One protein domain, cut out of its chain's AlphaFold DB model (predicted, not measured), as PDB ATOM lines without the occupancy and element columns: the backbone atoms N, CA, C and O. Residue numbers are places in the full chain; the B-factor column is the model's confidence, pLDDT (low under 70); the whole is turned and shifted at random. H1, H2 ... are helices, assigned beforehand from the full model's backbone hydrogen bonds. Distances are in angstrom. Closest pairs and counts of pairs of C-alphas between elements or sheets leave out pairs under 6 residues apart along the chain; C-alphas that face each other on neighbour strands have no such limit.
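AT A GLANCE: This is residues 8 to 79 of the 90 residues of a protein of Symbiodinium natans (UniProt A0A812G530). One long helix, H1, stands alone; the link after it folds back beside it towards the short helix H2, and the chain then passes the Lys 27 end of H1 and sticks out as a free arm, residues 63 to 79, that ends with short H3. The printed part has 72 residues with three named helices, H1, H2, H3 in chain order, and no named strand. It is all helix by class, though 33 residues, under half, are in named elements. It is loose, with a radius of gyration of the C-alphas of 15.5 A, and flat, spanning 48 by 36 by 17 A.

IN THESE COORDINATES: H1, residues 8 to 27, begins at C-alpha 8 (128.159, 100.018, 123.799) and is 29.4 A long. H2, residues 46 to 51, is 9.0 A long. H3, residues 71 to 77, is 10.0 A long and ends at C-alpha 77 (133.051, 98.312, 150.218).

HOW THE PARTS SIT: H1, H2 and H3 are apart from one another. Residues 63 to 79 stand free. Every O i to N i+4 pair is within hydrogen-bond range in H3, 15 of 16 in H1 and 1 of 2 in H2.

THE WHOLE: The C-alphas of Ser 43 and Gln 71, the two farthest apart, are 48.5 A apart. The printed part has no cut. Both links are long, of 18 and 19 residues. Residues 8 to 9 and 58 to 66 have pLDDT under 70.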
ATOM      1  N   SER A   8     127.219  99.819 122.683       55.03
ATOM      2  CA  SER A   8     128.159 100.018 123.799       55.03
ATOM      3  C   SER A   8     127.961 101.370 124.497       55.03
ATOM      4  O   SER A   8     128.046 101.445 125.718       55.03
ATOM      5  N   GLN A   9     127.584 102.415 123.751       60.34
ATOM      6  CA  GLN A   9     127.293 103.739 124.310       60.34
ATOM      7  C   GLN A   9     126.059 103.732 125.213       60.34
ATOM      8  O   GLN A   9     125.968 104.571 126.103       60.34
ATOM      9  N   SER A  10     125.096 102.826 125.014       76.00
ATOM     10  CA  SER A  10     123.847 102.839 125.788       76.00
ATOM     11  C   SER A  10     124.056 102.430 127.246       76.00
ATOM     12  O   SER A  10     123.507 103.087 128.127       76.00
ATOM     13  N   ARG A  11     124.876 101.405 127.524       75.62
ATOM     14  CA  ARG A  11     125.230 101.016 128.900       75.62
ATOM     15  C   ARG A  11     125.979 102.143 129.604       75.62
ATOM     16  O   ARG A  11     125.604 102.498 130.715       75.62
ATOM     17  N   ASP A  12     126.987 102.709 128.950       84.94
ATOM     18  CA  ASP A  12     127.790 103.789 129.529       84.94
ATOM     19  C   ASP A  12     126.934 105.037 129.773       84.94
ATOM     20  O   ASP A  12     127.019 105.651 130.831       84.94
ATOM     21  N   THR A  13     126.010 105.338 128.856       85.19
ATOM     22  CA  THR A  13     125.024 106.415 129.033       85.19
ATOM     23  C   THR A  13     124.119 106.149 130.235       85.19
ATOM     24  O   THR A  13     123.879 107.053 131.029       85.19
ATOM     25  N   ILE A  14     123.615 104.921 130.402       83.12
ATOM     26  CA  ILE A  14     122.771 104.565 131.552       83.12
ATOM     27  C   ILE A  14     123.559 104.704 132.857       83.12
ATOM     28  O   ILE A  14     123.052 105.298 133.805       83.12
ATOM     29  N   LEU A  15     124.792 104.200 132.903       86.94
ATOM     30  CA  LEU A  15     125.652 104.317 134.080       86.94
ATOM     31  C   LEU A  15     125.941 105.780 134.424       86.94
ATOM     32  O   LEU A  15     125.808 106.155 135.585       86.94
ATOM     33  N   GLN A  16     126.224 106.617 133.427       88.00
ATOM     34  CA  GLN A  16     126.443 108.050 133.620       88.00
ATOM     35  C   GLN A  16     125.195 108.760 134.175       88.00
ATOM     36  O   GLN A  16     125.295 109.588 135.078       88.00
ATOM     37  N   VAL A  17     124.000 108.419 133.679       85.50
ATOM     38  CA  VAL A  17     122.732 108.960 134.201       85.50
ATOM     39  C   VAL A  17     122.494 108.515 135.648       85.50
ATOM     40  O   VAL A  17     122.014 109.309 136.462       85.50
ATOM     41  N   ILE A  18     122.816 107.262 135.975       87.19
ATOM     42  CA  ILE A  18     122.691 106.719 137.332       87.19
ATOM     43  C   ILE A  18     123.649 107.440 138.283       87.19
ATOM     44  O   ILE A  18     123.213 107.921 139.325       87.19
ATOM     45  N   GLU A  19     124.922 107.562 137.911       90.31
ATOM     46  CA  GLU A  19     125.942 108.261 138.698       90.31
ATOM     47  C   GLU A  19     125.537 109.715 138.970       90.31
ATOM     48  O   GLU A  19     125.474 110.134 140.126       90.31
ATOM     49  N   TRP A  20     125.136 110.445 137.926       91.19
ATOM     50  CA  TRP A  20     124.622 111.811 138.045       91.19
ATOM     51  C   TRP A  20     123.403 111.906 138.979       91.19
ATOM     52  O   TRP A  20     123.278 112.847 139.767       91.19
ATOM     53  N   SER A  21     122.506 110.916 138.933       87.94
ATOM     54  CA  SER A  21     121.323 110.876 139.802       87.94
ATOM     55  C   SER A  21     121.702 110.649 141.265       87.94
ATOM     56  O   SER A  21     121.134 111.289 142.151       87.94
ATOM     57  N   PHE A  22     122.674 109.771 141.532       87.06
ATOM     58  CA  PHE A  22     123.180 109.531 142.883       87.06
ATOM     59  C   PHE A  22     123.948 110.727 143.440       87.06
ATOM     60  O   PHE A  22     123.821 111.015 144.628       87.06
ATOM     61  N   GLU A  23     124.688 111.461 142.610       88.00
ATOM     62  CA  GLU A  23     125.345 112.695 143.043       88.00
ATOM     63  C   GLU A  23     124.316 113.755 143.468       88.00
ATOM     64  O   GLU A  23     124.450 114.367 144.531       88.00
ATOM     65  N   ALA A  24     123.254 113.938 142.676       87.06
ATOM     66  CA  ALA A  24     122.150 114.830 143.029       87.06
ATOM     67  C   ALA A  24     121.465 114.399 144.337       87.06
ATOM     68  O   ALA A  24     121.233 115.229 145.219       87.06
ATOM     69  N   LEU A  25     121.202 113.097 144.497       85.25
ATOM     70  CA  LEU A  25     120.631 112.537 145.722       85.25
ATOM     71  C   LEU A  25     121.541 112.766 146.937       85.25
ATOM     72  O   LEU A  25     121.062 113.216 147.975       85.25
ATOM     73  N   GLY A  26     122.848 112.529 146.795       83.31
ATOM     74  CA  GLY A  26     123.838 112.736 147.854       83.31
ATOM     75  C   GLY A  26     123.955 114.196 148.294       83.31
ATOM     76  O   GLY A  26     124.156 114.466 149.477       83.31
ATOM     77  N   LYS A  27     123.758 115.148 147.373       85.56
ATOM     78  CA  LYS A  27     123.655 116.585 147.689       85.56
ATOM     79  C   LYS A  27     122.292 116.979 148.263       85.56
ATOM     80  O   LYS A  27     122.176 118.044 148.859       85.56
ATOM     81  N   GLY A  28     121.264 116.148 148.089       86.50
ATOM     82  CA  GLY A  28     119.893 116.435 148.520       86.50
ATOM     83  C   GLY A  28     119.223 117.562 147.733       86.50
ATOM     84  O   GLY A  28     118.183 118.076 148.155       86.50
ATOM     85  N   GLU A  29     119.789 117.946 146.589       90.00
ATOM     86  CA  GLU A  29     119.378 119.095 145.785       90.00
ATOM     87  C   GLU A  29     119.173 118.706 144.322       90.00
ATOM     88  O   GLU A  29     119.866 117.859 143.759       90.00
ATOM     89  N   HIS A  30     118.208 119.357 143.680       91.06
ATOM     90  CA  HIS A  30     117.981 119.208 142.256       91.06
ATOM     91  C   HIS A  30     119.184 119.761 141.472       91.06
ATOM     92  O   HIS A  30     119.611 120.895 141.706       91.06
ATOM     93  N   PRO A  31     119.700 119.013 140.488       93.19
ATOM     94  CA  PRO A  31     120.877 119.411 139.727       93.19
ATOM     95  C   PRO A  31     120.586 120.596 138.796       93.19
ATOM     96  O   PRO A  31     119.467 120.775 138.310       93.19
ATOM     97  N   ALA A  32     121.621 121.392 138.512       95.44
ATOM     98  CA  ALA A  32     121.550 122.548 137.613       95.44
ATOM     99  C   ALA A  32     121.885 122.220 136.145       95.44
ATOM    100  O   ALA A  32     121.625 123.029 135.250       95.44
ATOM    101  N   CYS A  33     122.455 121.045 135.895       95.75
ATOM    102  CA  CYS A  33     122.853 120.550 134.582       95.75
ATOM    103  C   CYS A  33     122.355 119.121 134.363       95.75
ATOM    104  O   CYS A  33     122.036 118.415 135.318       95.75
ATOM    105  N   ASP A  34     122.282 118.708 133.101       94.25
ATOM    106  CA  ASP A  34     122.003 117.323 132.720       94.25
ATOM    107  C   ASP A  34     123.213 116.388 132.991       94.25
ATOM    108  O   ASP A  34     124.290 116.867 133.365       94.25
ATOM    109  N   PRO A  35     123.069 115.062 132.795       90.94
ATOM    110  CA  PRO A  35     124.157 114.093 132.977       90.94
ATOM    111  C   PRO A  35     125.394 114.313 132.093       90.94
ATOM    112  O   PRO A  35     126.447 113.741 132.364       90.94
ATOM    113  N   TRP A  36     125.286 115.134 131.046       93.12
ATOM    114  CA  TRP A  36     126.372 115.460 130.120       93.12
ATOM    115  C   TRP A  36     126.966 116.854 130.383       93.12
ATOM    116  O   TRP A  36     127.772 117.346 129.594       93.12
ATOM    117  N   GLY A  37     126.576 117.502 131.485       91.62
ATOM    118  CA  GLY A  37     127.093 118.801 131.908       91.62
ATOM    119  C   GLY A  37     126.450 120.004 131.217       91.62
ATOM    120  O   GLY A  37     126.900 121.133 131.426       91.62
ATOM    121  N   ARG A  38     125.387 119.824 130.423       94.38
ATOM    122  CA  ARG A  38     124.680 120.947 129.795       94.38
ATOM    123  C   ARG A  38     123.794 121.657 130.829       94.38
ATOM    124  O   ARG A  38     122.899 121.023 131.394       94.38
ATOM    125  N   PRO A  39     123.968 122.971 131.062       96.38
ATOM    126  CA  PRO A  39     123.148 123.705 132.025       96.38
ATOM    127  C   PRO A  39     121.677 123.778 131.607       96.38
ATOM    128  O   PRO A  39     121.372 124.020 130.435       96.38
ATOM    129  N   PHE A  40     120.759 123.656 132.567       95.88
ATOM    130  CA  PHE A  40     119.339 123.913 132.335       95.88
ATOM    131  C   PHE A  40     119.091 125.417 132.160       95.88
ATOM    132  O   PHE A  40     119.454 126.241 132.999       95.88
ATOM    133  N   THR A  41     118.441 125.794 131.061       96.25
ATOM    134  CA  THR A  41     118.176 127.191 130.692       96.25
ATOM    135  C   THR A  41     116.685 127.412 130.430       96.25
ATOM    136  O   THR A  41     115.869 126.501 130.542       96.25
ATOM    137  N   SER A  42     116.283 128.644 130.106       95.88
ATOM    138  CA  SER A  42     114.895 128.925 129.700       95.88
ATOM    139  C   SER A  42     114.509 128.223 128.394       95.88
ATOM    140  O   SER A  42     113.339 127.907 128.209       95.88
ATOM    141  N   SER A  43     115.474 127.960 127.512       95.81
ATOM    142  CA  SER A  43     115.270 127.264 126.237       95.81
ATOM    143  C   SER A  43     115.588 125.767 126.302       95.81
ATOM    144  O   SER A  43     115.250 125.033 125.377       95.81
ATOM    145  N   TYR A  44     116.212 125.294 127.384       91.12
ATOM    146  CA  TYR A  44     116.606 123.900 127.568       91.12
ATOM    147  C   TYR A  44     116.194 123.397 128.958       91.12
ATOM    148  O   TYR A  44     116.827 123.726 129.959       91.12
ATOM    149  N   CYS A  45     115.121 122.600 129.008       91.12
ATOM    150  CA  CYS A  45     114.509 122.064 130.234       91.12
ATOM    151  C   CYS A  45     114.142 123.140 131.284       91.12
ATOM    152  O   CYS A  45     114.584 123.062 132.436       91.12
ATOM    153  N   PRO A  46     113.286 124.124 130.939       93.62
ATOM    154  CA  PRO A  46     112.951 125.243 131.825       93.62
ATOM    155  C   PRO A  46     112.305 124.815 133.149       93.62
ATOM    156  O   PRO A  46     112.473 125.496 134.157       93.62
ATOM    157  N   GLN A  47     111.592 123.688 133.182       91.81
ATOM    158  CA  GLN A  47     111.012 123.137 134.409       91.81
ATOM    159  C   GLN A  47     112.103 122.693 135.391       91.81
ATOM    160  O   GLN A  47     112.005 122.984 136.578       91.81
ATOM    161  N   ARG A  48     113.168 122.047 134.896       91.00
ATOM    162  CA  ARG A  48     114.304 121.623 135.731       91.00
ATOM    163  C   ARG A  48     115.127 122.814 136.202       91.00
ATOM    164  O   ARG A  48     115.510 122.848 137.363       91.00
ATOM    165  N   ARG A  49     115.299 123.839 135.356       94.62
ATOM    166  CA  ARG A  49     115.930 125.106 135.764       94.62
ATOM    167  C   ARG A  49     115.237 125.729 136.978       94.62
ATOM    168  O   ARG A  49     115.923 126.210 137.868       94.62
ATOM    169  N   LYS A  50     113.898 125.727 137.022       93.50
ATOM    170  CA  LYS A  50     113.136 126.284 138.157       93.50
ATOM    171  C   LYS A  50     113.375 125.536 139.469       93.50
ATOM    172  O   LYS A  50     113.165 126.118 140.522       93.50
ATOM    173  N   LEU A  51     113.764 124.267 139.385       89.50
ATOM    174  CA  LEU A  51     114.011 123.411 140.538       89.50
ATOM    175  C   LEU A  51     115.489 123.357 140.924       89.50
ATOM    176  O   LEU A  51     115.778 122.910 142.018       89.50
ATOM    177  N   ALA A  52     116.421 123.775 140.064       92.31
ATOM    178  CA  ALA A  52     117.856 123.672 140.322       92.31
ATOM    179  C   ALA A  52     118.249 124.313 141.670       92.31
ATOM    180  O   ALA A  52     117.882 125.454 141.948       92.31
ATOM    181  N   GLY A  53     118.978 123.566 142.503       89.81
ATOM    182  CA  GLY A  53     119.352 123.955 143.869       89.81
ATOM    183  C   GLY A  53     118.220 123.849 144.902       89.81
ATOM    184  O   GLY A  53     118.460 123.984 146.099       89.81
ATOM    185  N   CYS A  54     116.976 123.584 144.493       89.88
ATOM    186  CA  CYS A  54     115.912 123.257 145.436       89.88
ATOM    187  C   CYS A  54     116.132 121.859 146.016       89.88
ATOM    188  O   CYS A  54     116.631 120.956 145.348       89.88
ATOM    189  N   LYS A  55     115.685 121.652 147.253       88.56
ATOM    190  CA  LYS A  55     115.791 120.362 147.938       88.56
ATOM    191  C   LYS A  55     114.926 119.292 147.254       88.56
ATOM    192  O   LYS A  55     113.733 119.525 147.064       88.56
ATOM    193  N   LEU A  56     115.496 118.117 146.962       79.81
ATOM    194  CA  LEU A  56     114.840 117.010 146.230       79.81
ATOM    195  C   LEU A  56     113.606 116.423 146.944       79.81
ATOM    196  O   LEU A  56     112.736 115.848 146.297       79.81
ATOM    197  N   ALA A  57     113.516 116.585 148.267       73.81
ATOM    198  CA  ALA A  57     112.384 116.143 149.082       73.81
ATOM    199  C   ALA A  57     112.290 116.948 150.389       73.81
ATOM    200  O   ALA A  57     112.421 116.397 151.475       73.81
ATOM    201  N   GLY A  58     112.189 118.280 150.328       69.06
ATOM    202  CA  GLY A  58     112.088 119.112 151.545       69.06
ATOM    203  C   GLY A  58     113.323 119.084 152.466       69.06
ATOM    204  O   GLY A  58     113.293 119.644 153.558       69.06
ATOM    205  N   GLY A  59     114.431 118.485 152.019       64.19
ATOM    206  CA  GLY A  59     115.686 118.354 152.765       64.19
ATOM    207  C   GLY A  59     115.989 116.936 153.233       64.19
ATOM    208  O   GLY A  59     117.013 116.731 153.875       64.19
ATOM    209  N   PHE A  60     115.132 115.968 152.910       60.47
ATOM    210  CA  PHE A  60     115.447 114.559 153.085       60.47
ATOM    211  C   PHE A  60     116.319 114.076 151.919       60.47
ATOM    212  O   PHE A  60     115.994 114.306 150.755       60.47
ATOM    213  N   PHE A  61     117.418 113.391 152.232       62.53
ATOM    214  CA  PHE A  61     118.414 112.900 151.266       62.53
ATOM    215  C   PHE A  61     118.030 111.539 150.642       62.53
ATOM    216  O   PHE A  61     118.866 110.831 150.095       62.53
ATOM    217  N   GLY A  62     116.747 111.165 150.707       60.00
ATOM    218  CA  GLY A  62     116.288 109.797 150.465       60.00
ATOM    219  C   GLY A  62     116.551 108.891 151.672       60.00
ATOM    220  O   GLY A  62     117.464 109.122 152.461       60.00
ATOM    221  N   VAL A  63     115.712 107.871 151.852       56.50
ATOM    222  CA  VAL A  63     115.941 106.830 152.860       56.50
ATOM    223  C   VAL A  63     116.739 105.723 152.181       56.50
ATOM    224  O   VAL A  63     116.274 105.136 151.206       56.50
ATOM    225  N   PHE A  64     117.952 105.452 152.668       61.69
ATOM    226  CA  PHE A  64     118.681 104.240 152.302       61.69
ATOM    227  C   PHE A  64     117.980 103.050 152.968       61.69
ATOM    228  O   PHE A  64     118.234 102.752 154.131       61.69
ATOM    229  N   ASP A  65     117.038 102.441 152.249       62.44
ATOM    230  CA  ASP A  65     116.180 101.361 152.761       62.44
ATOM    231  C   ASP A  65     116.960 100.046 152.942       62.44
ATOM    232  O   ASP A  65     116.813  99.335 153.933       62.44
ATOM    233  N   GLY A  66     117.890  99.757 152.030       63.41
ATOM    234  CA  GLY A  66     118.810  98.637 152.174       63.41
ATOM    235  C   GLY A  66     119.664  98.401 150.936       63.41
ATOM    236  O   GLY A  66     119.344  98.844 149.835       63.41
ATOM    237  N   VAL A  67     120.758  97.666 151.124       71.00
ATOM    238  CA  VAL A  67     121.566  97.109 150.035       71.00
ATOM    239  C   VAL A  67     121.590  95.598 150.184       71.00
ATOM    240  O   VAL A  67     121.968  95.070 151.229       71.00
ATOM    241  N   GLN A  68     121.175  94.894 149.136       72.19
ATOM    242  CA  GLN A  68     121.321  93.450 149.084       72.19
ATOM    243  C   GLN A  68     122.709  93.140 148.523       72.19
ATOM    244  O   GLN A  68     122.990  93.394 147.353       72.19
ATOM    245  N   ALA A  69     123.592  92.649 149.384       73.38
ATOM    246  CA  ALA A  69     124.974  92.339 149.054       73.38
ATOM    247  C   ALA A  69     125.442  91.103 149.827       73.38
ATOM    248  O   ALA A  69     124.952  90.823 150.921       73.38
ATOM    249  N   ASP A  70     126.404  90.371 149.268       82.75
ATOM    250  CA  ASP A  70     127.078  89.297 149.991       82.75
ATOM    251  C   ASP A  70     128.116  89.846 150.992       82.75
ATOM    252  O   ASP A  70     128.479  91.029 150.995       82.75
ATOM    253  N   GLN A  71     128.598  88.973 151.880       77.31
ATOM    254  CA  GLN A  71     129.573  89.355 152.904       77.31
ATOM    255  C   GLN A  71     130.900  89.855 152.310       77.31
ATOM    256  O   GLN A  71     131.552  90.699 152.928       77.31
ATOM    257  N   GLU A  72     131.316  89.368 151.134       79.81
ATOM    258  CA  GLU A  72     132.562  89.810 150.504       79.81
ATOM    259  C   GLU A  72     132.450  91.236 149.973       79.81
ATOM    260  O   GLU A  72     133.365  92.042 150.173       79.81
ATOM    261  N   PHE A  73     131.329  91.558 149.331       80.56
ATOM    262  CA  PHE A  73     131.016  92.893 148.851       80.56
ATOM    263  C   PHE A  73     130.990  93.882 150.014       80.56
ATOM    264  O   PHE A  73     131.671  94.903 149.963       80.56
ATOM    265  N   LEU A  74     130.274  93.561 151.096       79.69
ATOM    266  CA  LEU A  74     130.208  94.431 152.272       79.69
ATOM    267  C   LEU A  74     131.593  94.645 152.894       79.69
ATOM    268  O   LEU A  74     131.963  95.772 153.220       79.69
ATOM    269  N   LYS A  75     132.396  93.581 153.005       80.75
ATOM    270  CA  LYS A  75     133.752  93.668 153.555       80.75
ATOM    271  C   LYS A  75     134.666  94.557 152.710       80.75
ATOM    272  O   LYS A  75     135.427  95.338 153.278       80.75
ATOM    273  N   LYS A  76     134.597  94.451 151.378       80.50
ATOM    274  CA  LYS A  76     135.392  95.272 150.448       80.50
ATOM    275  C   LYS A  76     134.938  96.731 150.456       80.50
ATOM    276  O   LYS A  76     135.771  97.619 150.613       80.50
ATOM    277  N   THR A  77     133.636  96.968 150.336       79.75
ATOM    278  CA  THR A  77     133.051  98.312 150.218       79.75
ATOM    279  C   THR A  77     133.210  99.126 151.501       79.75
ATOM    280  O   THR A  77     133.548 100.304 151.440       79.75
ATOM    281  N   PHE A  78     133.027  98.500 152.666       80.19
ATOM    282  CA  PHE A  78     133.081  99.185 153.963       80.19
ATOM    283  C   PHE A  78     134.390  98.960 154.731       80.19
ATOM    284  O   PHE A  78     134.502  99.393 155.874       80.19
ATOM    285  N   GLN A  79     135.372  98.277 154.131       80.69
ATOM    286  CA  GLN A  79     136.672  97.972 154.748       80.69
ATOM    287  C   GLN A  79     136.553  97.333 156.148       80.69
ATOM    288  O   GLN A  79     137.350  97.599 157.047       80.69
TER     289      GLN A  79